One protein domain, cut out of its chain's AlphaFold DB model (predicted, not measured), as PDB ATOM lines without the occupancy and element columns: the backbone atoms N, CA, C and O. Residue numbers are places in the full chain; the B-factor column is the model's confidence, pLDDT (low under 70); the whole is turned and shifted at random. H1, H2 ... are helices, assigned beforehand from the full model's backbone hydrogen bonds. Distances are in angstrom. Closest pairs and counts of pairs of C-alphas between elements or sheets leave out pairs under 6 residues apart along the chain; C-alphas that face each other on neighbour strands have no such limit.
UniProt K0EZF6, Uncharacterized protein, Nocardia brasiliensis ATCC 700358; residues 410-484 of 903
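Overview. This is residues 410 to 484 of the 903 residues of an uncharacterized protein of Nocardia brasiliensis ATCC 700358 (UniProt K0EZF6). Two pairs of short helices make a compact cluster: H2 with H4 beside it, and H1 with H3 beside it, H2 crossing H1 steeply. The centres of H1, H2 and H3 form a triangle, with H4 beyond H2, and a long loop, residues 441 to 460, leads from H2 to H3. The 75 printed residues hold four named helices, H1, H2, H3 and H4 in chain order, and no named strand; the class is all helix, though only 35 residues are in named elements, under half. The radius of gyration of the C-alphas is 11.2 A, and the spans are 32 by 22 by 21 A.

Along the chain. H2, the longest helix, covers residues 430 to 440 and is 15.5 A long, beginning at C-alpha 430 (267.178, 186.181, 366.091). H1 covers residues 410 to 419, 14.4 A, from C-alpha 410 at (266.254, 184.610, 354.602). H3 is residues 461 to 468, 10.9 A. H4 is residues 476 to 481, 9.0 A, ending at C-alpha 481 (286.325, 185.835, 363.443).

Arrangement. H2 touches H4 at a shallow tilt of 24 degrees, the same way; their closest C-alphas, Ala 439 and Phe 479, are 5.1 A apart. H2 also touches H1 at a steep tilt of 58 degrees, opposite ways, the closest C-alphas being Gly 413 and Val 433 at 6.3 A. H1 touches H3 the same way, at a shallow tilt of 32 degrees, only just short of steep; their closest C-alphas, Ile 412 and Ala 464, are 6.4 A apart. Helix packing is only just mostly aligned, with 2 of 3 pairs at a shallow tilt. H2 and H3 are near each other, with 5 pairs of C-alphas within 10 A. H4 is apart from H1 and H3. In H1, H2, H3 and H4 every O i to N i+4 pair is within hydrogen-bond range.

Size, cuts and confidence. The C-alphas farthest apart, Gln 424 and Arg 453, are 32.4 A apart. The printed part has no cut. The link from H2 to H3 is long, 20 residues; those from H1 to H2 and H3 to H4 are short. The mean pLDDT of the printed part is 86.7, and residues 446 to 447 are under 70.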
ATOM      1  N   SER A 410     267.558 184.795 353.963       89.49
ATOM      2  CA  SER A 410     266.254 184.610 354.602       89.49
ATOM      3  C   SER A 410     265.953 183.133 354.899       89.49
ATOM      4  O   SER A 410     265.631 182.798 356.040       89.49
ATOM      5  N   ASP A 411     266.118 182.254 353.907       91.30
ATOM      6  CA  ASP A 411     265.861 180.812 354.017       91.30
ATOM      7  C   ASP A 411     266.722 180.156 355.098       91.30
ATOM      8  O   ASP A 411     266.230 179.427 355.963       91.30
ATOM      9  N   ILE A 412     268.023 180.432 355.069       91.62
ATOM     10  CA  ILE A 412     268.966 179.829 356.007       91.62
ATOM     11  C   ILE A 412     268.807 180.441 357.399       91.62
ATOM     12  O   ILE A 412     268.870 179.723 358.392       91.62
ATOM     13  N   GLY A 413     268.548 181.745 357.504       92.17
ATOM     14  CA  GLY A 413     268.230 182.365 358.785       92.17
ATOM     15  C   GLY A 413     266.980 181.752 359.422       92.17
ATOM     16  O   GLY A 413     266.977 181.448 360.614       92.17
ATOM     17  N   ALA A 414     265.928 181.511 358.632       92.34
ATOM     18  CA  ALA A 414     264.713 180.844 359.101       92.34
ATOM     19  C   ALA A 414     264.986 179.392 359.522       92.34
ATOM     20  O   ALA A 414     264.453 178.921 360.529       92.34
ATOM     21  N   PHE A 415     265.852 178.699 358.784       93.04
ATOM     22  CA  PHE A 415     266.306 177.363 359.137       93.04
ATOM     23  C   PHE A 415     267.068 177.338 360.470       93.04
ATOM     24  O   PHE A 415     266.748 176.520 361.333       93.04
ATOM     25  N   LEU A 416     268.025 178.247 360.674       93.93
ATOM     26  CA  LEU A 416     268.796 178.335 361.917       93.93
ATOM     27  C   LEU A 416     267.913 178.729 363.105       93.93
ATOM     28  O   LEU A 416     268.025 178.113 364.155       93.93
ATOM     29  N   LEU A 417     266.979 179.671 362.940       93.92
ATOM     30  CA  LEU A 417     266.010 180.016 363.990       93.92
ATOM     31  C   LEU A 417     265.208 178.805 364.479       93.92
ATOM     32  O   LEU A 417     264.921 178.684 365.665       93.92
ATOM     33  N   ARG A 418     264.827 177.912 363.561       92.29
ATOM     34  CA  ARG A 418     264.019 176.735 363.890       92.29
ATOM     35  C   ARG A 418     264.839 175.650 364.591       92.29
ATOM     36  O   ARG A 418     264.343 175.014 365.523       92.29
ATOM     37  N   HIS A 419     266.087 175.445 364.171       91.30
ATOM     38  CA  HIS A 419     266.853 174.249 364.539       91.30
ATOM     39  C   HIS A 419     268.050 174.502 365.456       91.30
ATOM     40  O   HIS A 419     268.397 173.601 366.211       91.30
ATOM     41  N   ALA A 420     268.659 175.689 365.430       92.48
ATOM     42  CA  ALA A 420     269.845 175.963 366.234       92.48
ATOM     43  C   ALA A 420     269.492 176.043 367.723       92.48
ATOM     44  O   ALA A 420     268.447 176.595 368.101       92.48
ATOM     45  N   ARG A 421     270.359 175.472 368.554       88.86
ATOM     46  CA  ARG A 421     270.255 175.431 370.011       88.86
ATOM     47  C   ARG A 421     271.550 175.918 370.652       88.86
ATOM     48  O   ARG A 421     272.635 175.746 370.101       88.86
ATOM     49  N   ASP A 422     271.442 176.565 371.802       85.26
ATOM     50  CA  ASP A 422     272.603 176.903 372.627       85.26
ATOM     51  C   ASP A 422     273.052 175.716 373.496       85.26
ATOM     52  O   ASP A 422     272.533 174.601 373.390       85.26
ATOM     53  N   GLU A 423     274.065 175.943 374.330       79.90
ATOM     54  CA  GLU A 423     274.643 174.931 375.219       79.90
ATOM     55  C   GLU A 423     273.634 174.394 376.255       79.90
ATOM     56  O   GLU A 423     273.746 173.240 376.671       79.90
ATOM     57  N   GLN A 424     272.613 175.182 376.619       73.75
ATOM     58  CA  GLN A 424     271.511 174.771 377.493       73.75
ATOM     59  C   GLN A 424     270.372 174.072 376.731       73.75
ATOM     60  O   GLN A 424     269.444 173.556 377.355       73.75
ATOM     61  N   GLY A 425     270.436 174.022 375.398       76.38
ATOM     62  CA  GLY A 425     269.405 173.431 374.552       76.38
ATOM     63  C   GLY A 425     268.249 174.376 374.218       76.38
ATOM     64  O   GLY A 425     267.253 173.916 373.659       76.38
ATOM     65  N   ALA A 426     268.358 175.673 374.515       84.92
ATOM     66  CA  ALA A 426     267.344 176.662 374.172       84.92
ATOM     67  C   ALA A 426     267.499 177.142 372.712       84.92
ATOM     68  O   ALA A 426     268.615 177.190 372.182       84.92
ATOM     69  N   PRO A 427     266.397 177.481 372.009       91.97
ATOM     70  CA  PRO A 427     266.459 178.016 370.650       91.97
ATOM     71  C   PRO A 427     267.259 179.316 370.565       91.97
ATOM     72  O   PRO A 427     267.100 180.213 371.393       91.97
ATOM     73  N   TRP A 428     268.080 179.456 369.523       94.02
ATOM     74  CA  TRP A 428     268.832 180.691 369.315       94.02
ATOM     75  C   TRP A 428     267.917 181.904 369.086       94.02
ATOM     76  O   TRP A 428     267.010 181.846 368.249       94.02
ATOM     77  N   PRO A 429     268.199 183.056 369.726       94.78
ATOM     78  CA  PRO A 429     267.491 184.288 369.424       94.78
ATOM     79  C   PRO A 429     267.876 184.812 368.036       94.78
ATOM     80  O   PRO A 429     268.988 184.596 367.539       94.78
ATOM     81  N   ARG A 430     266.975 185.591 367.426       93.08
ATOM     82  CA  ARG A 430     267.178 186.181 366.091       93.08
ATOM     83  C   ARG A 430     268.470 186.991 365.981       93.08
ATOM     84  O   ARG A 430     269.130 186.909 364.954       93.08
ATOM     85  N   SER A 431     268.859 187.718 367.027       92.40
ATOM     86  CA  SER A 431     270.112 188.486 367.068       92.40
ATOM     87  C   SER A 431     271.350 187.602 366.877       92.40
ATOM     88  O   SER A 431     272.240 187.947 366.099       92.40
ATOM     89  N   ARG A 432     271.391 186.430 367.524       94.11
ATOM     90  CA  ARG A 432     272.483 185.457 367.384       94.11
ATOM     91  C   ARG A 432     272.503 184.837 365.992       94.11
ATOM     92  O   ARG A 432     273.567 184.744 365.390       94.11
ATOM     93  N   VAL A 433     271.331 184.493 365.447       94.33
ATOM     94  CA  VAL A 433     271.227 184.018 364.058       94.33
ATOM     95  C   VAL A 433     271.755 185.074 363.093       94.33
ATOM     96  O   VAL A 433     272.587 184.749 362.255       94.33
ATOM     97  N   THR A 434     271.357 186.341 363.234       92.51
ATOM     98  CA  THR A 434     271.857 187.408 362.361       92.51
ATOM     99  C   THR A 434     273.374 187.551 362.450       92.51
ATOM    100  O   THR A 434     274.020 187.643 361.413       92.51
ATOM    101  N   ARG A 435     273.971 187.468 363.647       92.65
ATOM    102  CA  ARG A 435     275.437 187.460 363.794       92.65
ATOM    103  C   ARG A 435     276.093 186.284 363.078       92.65
ATOM    104  O   ARG A 435     277.103 186.483 362.412       92.65
ATOM    105  N   ALA A 436     275.519 185.084 363.169       93.32
ATOM    106  CA  ALA A 436     276.014 183.921 362.435       93.32
ATOM    107  C   ALA A 436     275.916 184.121 360.913       93.32
ATOM    108  O   ALA A 436     276.852 183.788 360.192       93.32
ATOM    109  N   LEU A 437     274.822 184.716 360.421       91.96
ATOM    110  CA  LEU A 437     274.669 185.056 359.005       91.96
ATOM    111  C   LEU A 437     275.717 186.077 358.551       91.96
ATOM    112  O   LEU A 437     276.377 185.849 357.541       91.96
ATOM    113  N   THR A 438     275.917 187.156 359.310       90.92
ATOM    114  CA  THR A 438     276.932 188.184 359.026       90.92
ATOM    115  C   THR A 438     278.352 187.611 359.064       90.92
ATOM    116  O   THR A 438     279.189 187.982 358.246       90.92
ATOM    117  N   ALA A 439     278.623 186.660 359.963       91.21
ATOM    118  CA  ALA A 439     279.913 185.975 360.061       91.21
ATOM    119  C   ALA A 439     280.235 185.099 358.834       91.21
ATOM    120  O   ALA A 439     281.402 184.786 358.589       91.21
ATOM    121  N   VAL A 440     279.219 184.674 358.077       89.20
ATOM    122  CA  VAL A 440     279.381 183.888 356.843       89.20
ATOM    123  C   VAL A 440     279.331 184.778 355.598       89.20
ATOM    124  O   VAL A 440     280.121 184.598 354.671       89.20
ATOM    125  N   ASP A 441     278.412 185.741 355.569       86.42
ATOM    126  CA  ASP A 441     278.235 186.727 354.504       86.42
ATOM    127  C   ASP A 441     278.219 188.132 355.131       86.42
ATOM    128  O   ASP A 441     277.166 188.591 355.588       86.42
ATOM    129  N   PRO A 442     279.362 188.849 355.120       81.59
ATOM    130  CA  PRO A 442     279.472 190.190 355.700       81.59
ATOM    131  C   PRO A 442     278.495 191.217 355.112       81.59
ATOM    132  O   PRO A 442     278.294 192.279 355.689       81.59
ATOM    133  N   GLY A 443     277.874 190.921 353.964       78.57
ATOM    134  CA  GLY A 443     276.835 191.757 353.371       78.57
ATOM    135  C   GLY A 443     275.447 191.586 354.001       78.57
ATOM    136  O   GLY A 443     274.477 192.065 353.411       78.57
ATOM    137  N   VAL A 444     275.301 190.847 355.106       79.64
ATOM    138  CA  VAL A 444     274.070 190.764 355.912       79.64
ATOM    139  C   VAL A 444     274.185 191.728 357.096       79.64
ATOM    140  O   VAL A 444     275.095 191.601 357.912       79.64
ATOM    141  N   VAL A 445     273.258 192.684 357.195       75.81
ATOM    142  CA  VAL A 445     273.263 193.750 358.216       75.81
ATOM    143  C   VAL A 445     272.360 193.374 359.397       75.81
ATOM    144  O   VAL A 445     271.316 192.753 359.203       75.81
ATOM    145  N   THR A 446     272.752 193.754 360.616       67.16
ATOM    146  CA  THR A 446     272.094 193.368 361.879       67.16
ATOM    147  C   THR A 446     270.673 193.901 362.058       67.16
ATOM    148  O   THR A 446     269.841 193.197 362.631       67.16
ATOM    149  N   ASP A 447     270.382 195.086 361.514       67.46
ATOM    150  CA  ASP A 447     269.163 195.855 361.822       67.46
ATOM    151  C   ASP A 447     268.166 195.930 360.654       67.46
ATOM    152  O   ASP A 447     267.280 196.782 360.621       67.46
ATOM    153  N   ALA A 448     268.295 195.029 359.678       72.94
ATOM    154  CA  ALA A 448     267.401 194.941 358.528       72.94
ATOM    155  C   ALA A 448     266.745 193.551 358.436       72.94
ATOM    156  O   ALA A 448     267.310 192.558 358.913       72.94
ATOM    157  N   PRO A 449     265.565 193.430 357.796       80.88
ATOM    158  CA  PRO A 449     265.084 192.138 357.324       80.88
ATOM    159  C   PRO A 449     266.190 191.445 356.527       80.88
ATOM    160  O   PRO A 449     266.892 192.089 355.742       80.88
ATOM    161  N   TRP A 450     266.366 190.139 356.738       87.13
ATOM    162  CA  TRP A 450     267.390 189.405 356.002       87.13
ATOM    163  C   TRP A 450     267.116 189.529 354.504       87.13
ATOM    164  O   TRP A 450     265.975 189.318 354.084       87.13
ATOM    165  N   PRO A 451     268.130 189.903 353.711       77.73
ATOM    166  CA  PRO A 451     267.914 190.245 352.321       77.73
ATOM    167  C   PRO A 451     267.468 189.007 351.548       77.73
ATOM    168  O   PRO A 451     268.046 187.928 351.698       77.73
ATOM    169  N   ASP A 452     266.482 189.187 350.672       77.14
ATOM    170  CA  ASP A 452     265.993 188.134 349.781       77.14
ATOM    171  C   ASP A 452     266.894 188.036 348.541       77.14
ATOM    172  O   ASP A 452     266.492 188.230 347.396       77.14
ATOM    173  N   ARG A 453     268.188 187.829 348.803       79.71
ATOM    174  CA  ARG A 453     269.229 187.641 347.794       79.71
ATOM    175  C   ARG A 453     269.917 186.292 347.996       79.71
ATOM    176  O   ARG A 453     270.018 185.843 349.143       79.71
ATOM    177  N   PRO A 454     270.463 185.686 346.925       70.74
ATOM    178  CA  PRO A 454     271.211 184.442 347.035       70.74
ATOM    179  C   PRO A 454     272.368 184.556 348.030       70.74
ATOM    180  O   PRO A 454     273.100 185.556 348.068       70.74
ATOM    181  N   TRP A 455     272.529 183.504 348.825       75.27
ATOM    182  CA  TRP A 455     273.637 183.306 349.744       75.27
ATOM    183  C   TRP A 455     274.958 183.281 348.974       75.27
ATOM    184  O   TRP A 455     275.155 182.439 348.096       75.27
ATOM    185  N   ARG A 456     275.873 184.208 349.286       72.63
ATOM    186  CA  ARG A 456     277.137 184.348 348.538       72.63
ATOM    187  C   ARG A 456     278.198 183.327 348.934       72.63
ATOM    188  O   ARG A 456     279.077 183.032 348.130       72.63
ATOM    189  N   ALA A 457     278.151 182.797 350.156       71.70
ATOM    190  CA  ALA A 457     279.187 181.877 350.608       71.70
ATOM    191  C   ALA A 457     279.063 180.495 349.944       71.70
ATOM    192  O   ALA A 457     277.990 179.889 349.865       71.70
ATOM    193  N   VAL A 458     280.205 179.982 349.496       70.07
ATOM    194  CA  VAL A 458     280.333 178.687 348.820       70.07
ATOM    195  C   VAL A 458     279.782 177.566 349.705       70.07
ATOM    196  O   VAL A 458     280.157 177.455 350.864       70.07
ATOM    197  N   GLY A 459     278.907 176.707 349.179       76.04
ATOM    198  CA  GLY A 459     278.382 175.535 349.893       76.04
ATOM    199  C   GLY A 459     276.953 175.668 350.431       76.04
ATOM    200  O   GLY A 459     276.364 174.644 350.758       76.04
ATOM    201  N   GLY A 460     276.361 176.867 350.477       85.70
ATOM    202  CA  GLY A 460     274.907 177.038 350.650       85.70
ATOM    203  C   GLY A 460     274.339 176.293 351.861       85.70
ATOM    204  O   GLY A 460     274.766 176.529 352.989       85.70
ATOM    205  N   TRP A 461     273.423 175.345 351.630       90.57
ATOM    206  CA  TRP A 461     272.824 174.523 352.693       90.57
ATOM    207  C   TRP A 461     273.843 173.727 353.521       90.57
ATOM    208  O   TRP A 461     273.584 173.448 354.692       90.57
ATOM    209  N   LEU A 462     275.016 173.398 352.966       90.90
ATOM    210  CA  LEU A 462     276.095 172.753 353.718       90.90
ATOM    211  C   LEU A 462     276.580 173.638 354.873       90.90
ATOM    212  O   LEU A 462     276.791 173.124 355.965       90.90
ATOM    213  N   HIS A 463     276.713 174.955 354.671       91.04
ATOM    214  CA  HIS A 463     277.112 175.866 355.751       91.04
ATOM    215  C   HIS A 463     276.105 175.825 356.901       91.04
ATOM    216  O   HIS A 463     276.497 175.679 358.054       91.04
ATOM    217  N   ALA A 464     274.811 175.890 356.586       91.42
ATOM    218  CA  ALA A 464     273.759 175.832 357.593       91.42
ATOM    219  C   ALA A 464     273.764 174.504 358.360       91.42
ATOM    220  O   ALA A 464     273.698 174.502 359.587       91.42
ATOM    221  N   ARG A 465     273.915 173.378 357.648       91.07
ATOM    222  CA  ARG A 465     274.054 172.053 358.270       91.07
ATOM    223  C   ARG A 465     275.269 171.982 359.191       91.07
ATOM    224  O   ARG A 465     275.148 171.441 360.280       91.07
ATOM    225  N   LEU A 466     276.411 172.538 358.785       92.56
ATOM    226  CA  LEU A 466     277.623 172.558 359.605       92.56
ATOM    227  C   LEU A 466     277.484 173.450 360.839       92.56
ATOM    228  O   LEU A 466     277.960 173.053 361.896       92.56
ATOM    229  N   ILE A 467     276.808 174.601 360.739       93.13
ATOM    230  CA  ILE A 467     276.502 175.443 361.907       93.13
ATOM    231  C   ILE A 467     275.704 174.632 362.931       93.13
ATOM    232  O   ILE A 467     276.095 174.597 364.088       93.13
ATOM    233  N   LEU A 468     274.668 173.894 362.512       91.43
ATOM    234  CA  LEU A 468     273.893 173.036 363.421       91.43
ATOM    235  C   LEU A 468     274.687 171.871 364.038       91.43
ATOM    236  O   LEU A 468     274.228 171.269 364.999       91.43
ATOM    237  N   GLN A 469     275.855 171.505 363.499       88.71
ATOM    238  CA  GLN A 469     276.710 170.475 364.112       88.71
ATOM    239  C   GLN A 469     277.548 171.011 365.280       88.71
ATOM    240  O   GLN A 469     278.133 170.213 366.021       88.71
ATOM    241  N   VAL A 470     277.674 172.338 365.390       91.03
ATOM    242  CA  VAL A 470     278.546 173.012 366.361       91.03
ATOM    243  C   VAL A 470     277.859 174.167 367.094       91.03
ATOM    244  O   VAL A 470     278.507 174.847 367.879       91.03
ATOM    245  N   ASP A 471     276.568 174.390 366.865       91.22
ATOM    246  CA  ASP A 471     275.773 175.508 367.383       91.22
ATOM    247  C   ASP A 471     275.889 175.666 368.904       91.22
ATOM    248  O   ASP A 471     276.163 176.759 369.399       91.22
ATOM    249  N   ARG A 472     275.819 174.558 369.640       85.86
ATOM    250  CA  ARG A 472     275.967 174.542 371.101       85.86
ATOM    251  C   ARG A 472     277.330 175.034 371.592       85.86
ATOM    252  O   ARG A 472     277.452 175.378 372.757       85.86
ATOM    253  N   TYR A 473     278.337 175.064 370.724       84.92
ATOM    254  CA  TYR A 473     279.726 175.377 371.067       84.92
ATOM    255  C   TYR A 473     280.222 176.688 370.452       84.92
ATOM    256  O   TYR A 473     281.334 177.112 370.757       84.92
ATOM    257  N   LEU A 474     279.432 177.327 369.582       90.80
ATOM    258  CA  LEU A 474     279.827 178.585 368.954       90.80
ATOM    259  C   LEU A 474     279.706 179.732 369.948       90.80
ATOM    260  O   LEU A 474     278.616 180.014 370.446       90.80
ATOM    261  N   VAL A 475     280.806 180.439 370.181       89.63
ATOM    262  CA  VAL A 475     280.863 181.598 371.073       89.63
ATOM    263  C   VAL A 475     280.915 182.907 370.293       89.63
ATOM    264  O   VAL A 475     281.164 182.960 369.089       89.63
ATOM    265  N   ASP A 476     280.739 184.012 371.007       88.41
ATOM    266  CA  ASP A 476     280.727 185.352 370.425       88.41
ATOM    267  C   ASP A 476     281.995 185.724 369.649       88.41
ATOM    268  O   ASP A 476     281.929 186.483 368.678       88.41
ATOM    269  N   ALA A 477     283.139 185.176 370.058       89.69
ATOM    270  CA  ALA A 477     284.406 185.361 369.363       89.69
ATOM    271  C   ALA A 477     284.412 184.708 367.970       89.69
ATOM    272  O   ALA A 477     285.006 185.272 367.053       89.69
ATOM    273  N   ASP A 478     283.715 183.581 367.791       92.54
ATOM    274  CA  ASP A 478     283.667 182.862 366.513       92.54
ATOM    275  C   ASP A 478     282.891 183.670 365.469       92.54
ATOM    276  O   ASP A 478     283.324 183.802 364.324       92.54
ATOM    277  N   PHE A 479     281.784 184.305 365.873       92.36
ATOM    278  CA  PHE A 479     281.019 185.183 364.982       92.36
ATOM    279  C   PHE A 479     281.844 186.387 364.512       92.36
ATOM    280  O   PHE A 479     281.721 186.810 363.366       92.36
ATOM    281  N   THR A 480     282.709 186.923 365.375       90.19
ATOM    282  CA  THR A 480     283.596 188.042 365.025       90.19
ATOM    283  C   THR A 480     284.734 187.602 364.100       90.19
ATOM    284  O   THR A 480     285.128 188.355 363.213       90.19
ATOM    285  N   ALA A 481     285.263 186.388 364.285       89.26
ATOM    286  CA  ALA A 481     286.325 185.835 363.443       89.26
ATOM    287  C   ALA A 481     285.830 185.393 362.051       89.26
ATOM    288  O   ALA A 481     286.620 185.324 361.108       89.26
ATOM    289  N   GLY A 482     284.533 185.110 361.926       91.51
ATOM    290  CA  GLY A 482     283.906 184.586 360.720       91.51
ATOM    291  C   GLY A 482     283.758 183.064 360.752       91.51
ATOM    292  O   GLY A 482     284.526 182.350 361.398       91.51
ATOM    293  N   LEU A 483     282.771 182.550 360.012       92.83
ATOM    294  CA  LEU A 483     282.389 181.130 360.024       92.83
ATOM    295  C   LEU A 483     282.528 180.438 358.650       92.83
ATOM    296  O   LEU A 483     281.565 179.834 358.170       92.83
ATOM    297  N   PRO A 484     283.700 180.471 357.981       91.29
ATOM    298  CA  PRO A 484     283.892 179.680 356.769       91.29
ATOM    299  C   PRO A 484     283.838 178.175 357.086       91.29
ATOM    300  O   PRO A 484     284.180 177.757 358.195       91.29
TER     301      PRO A 484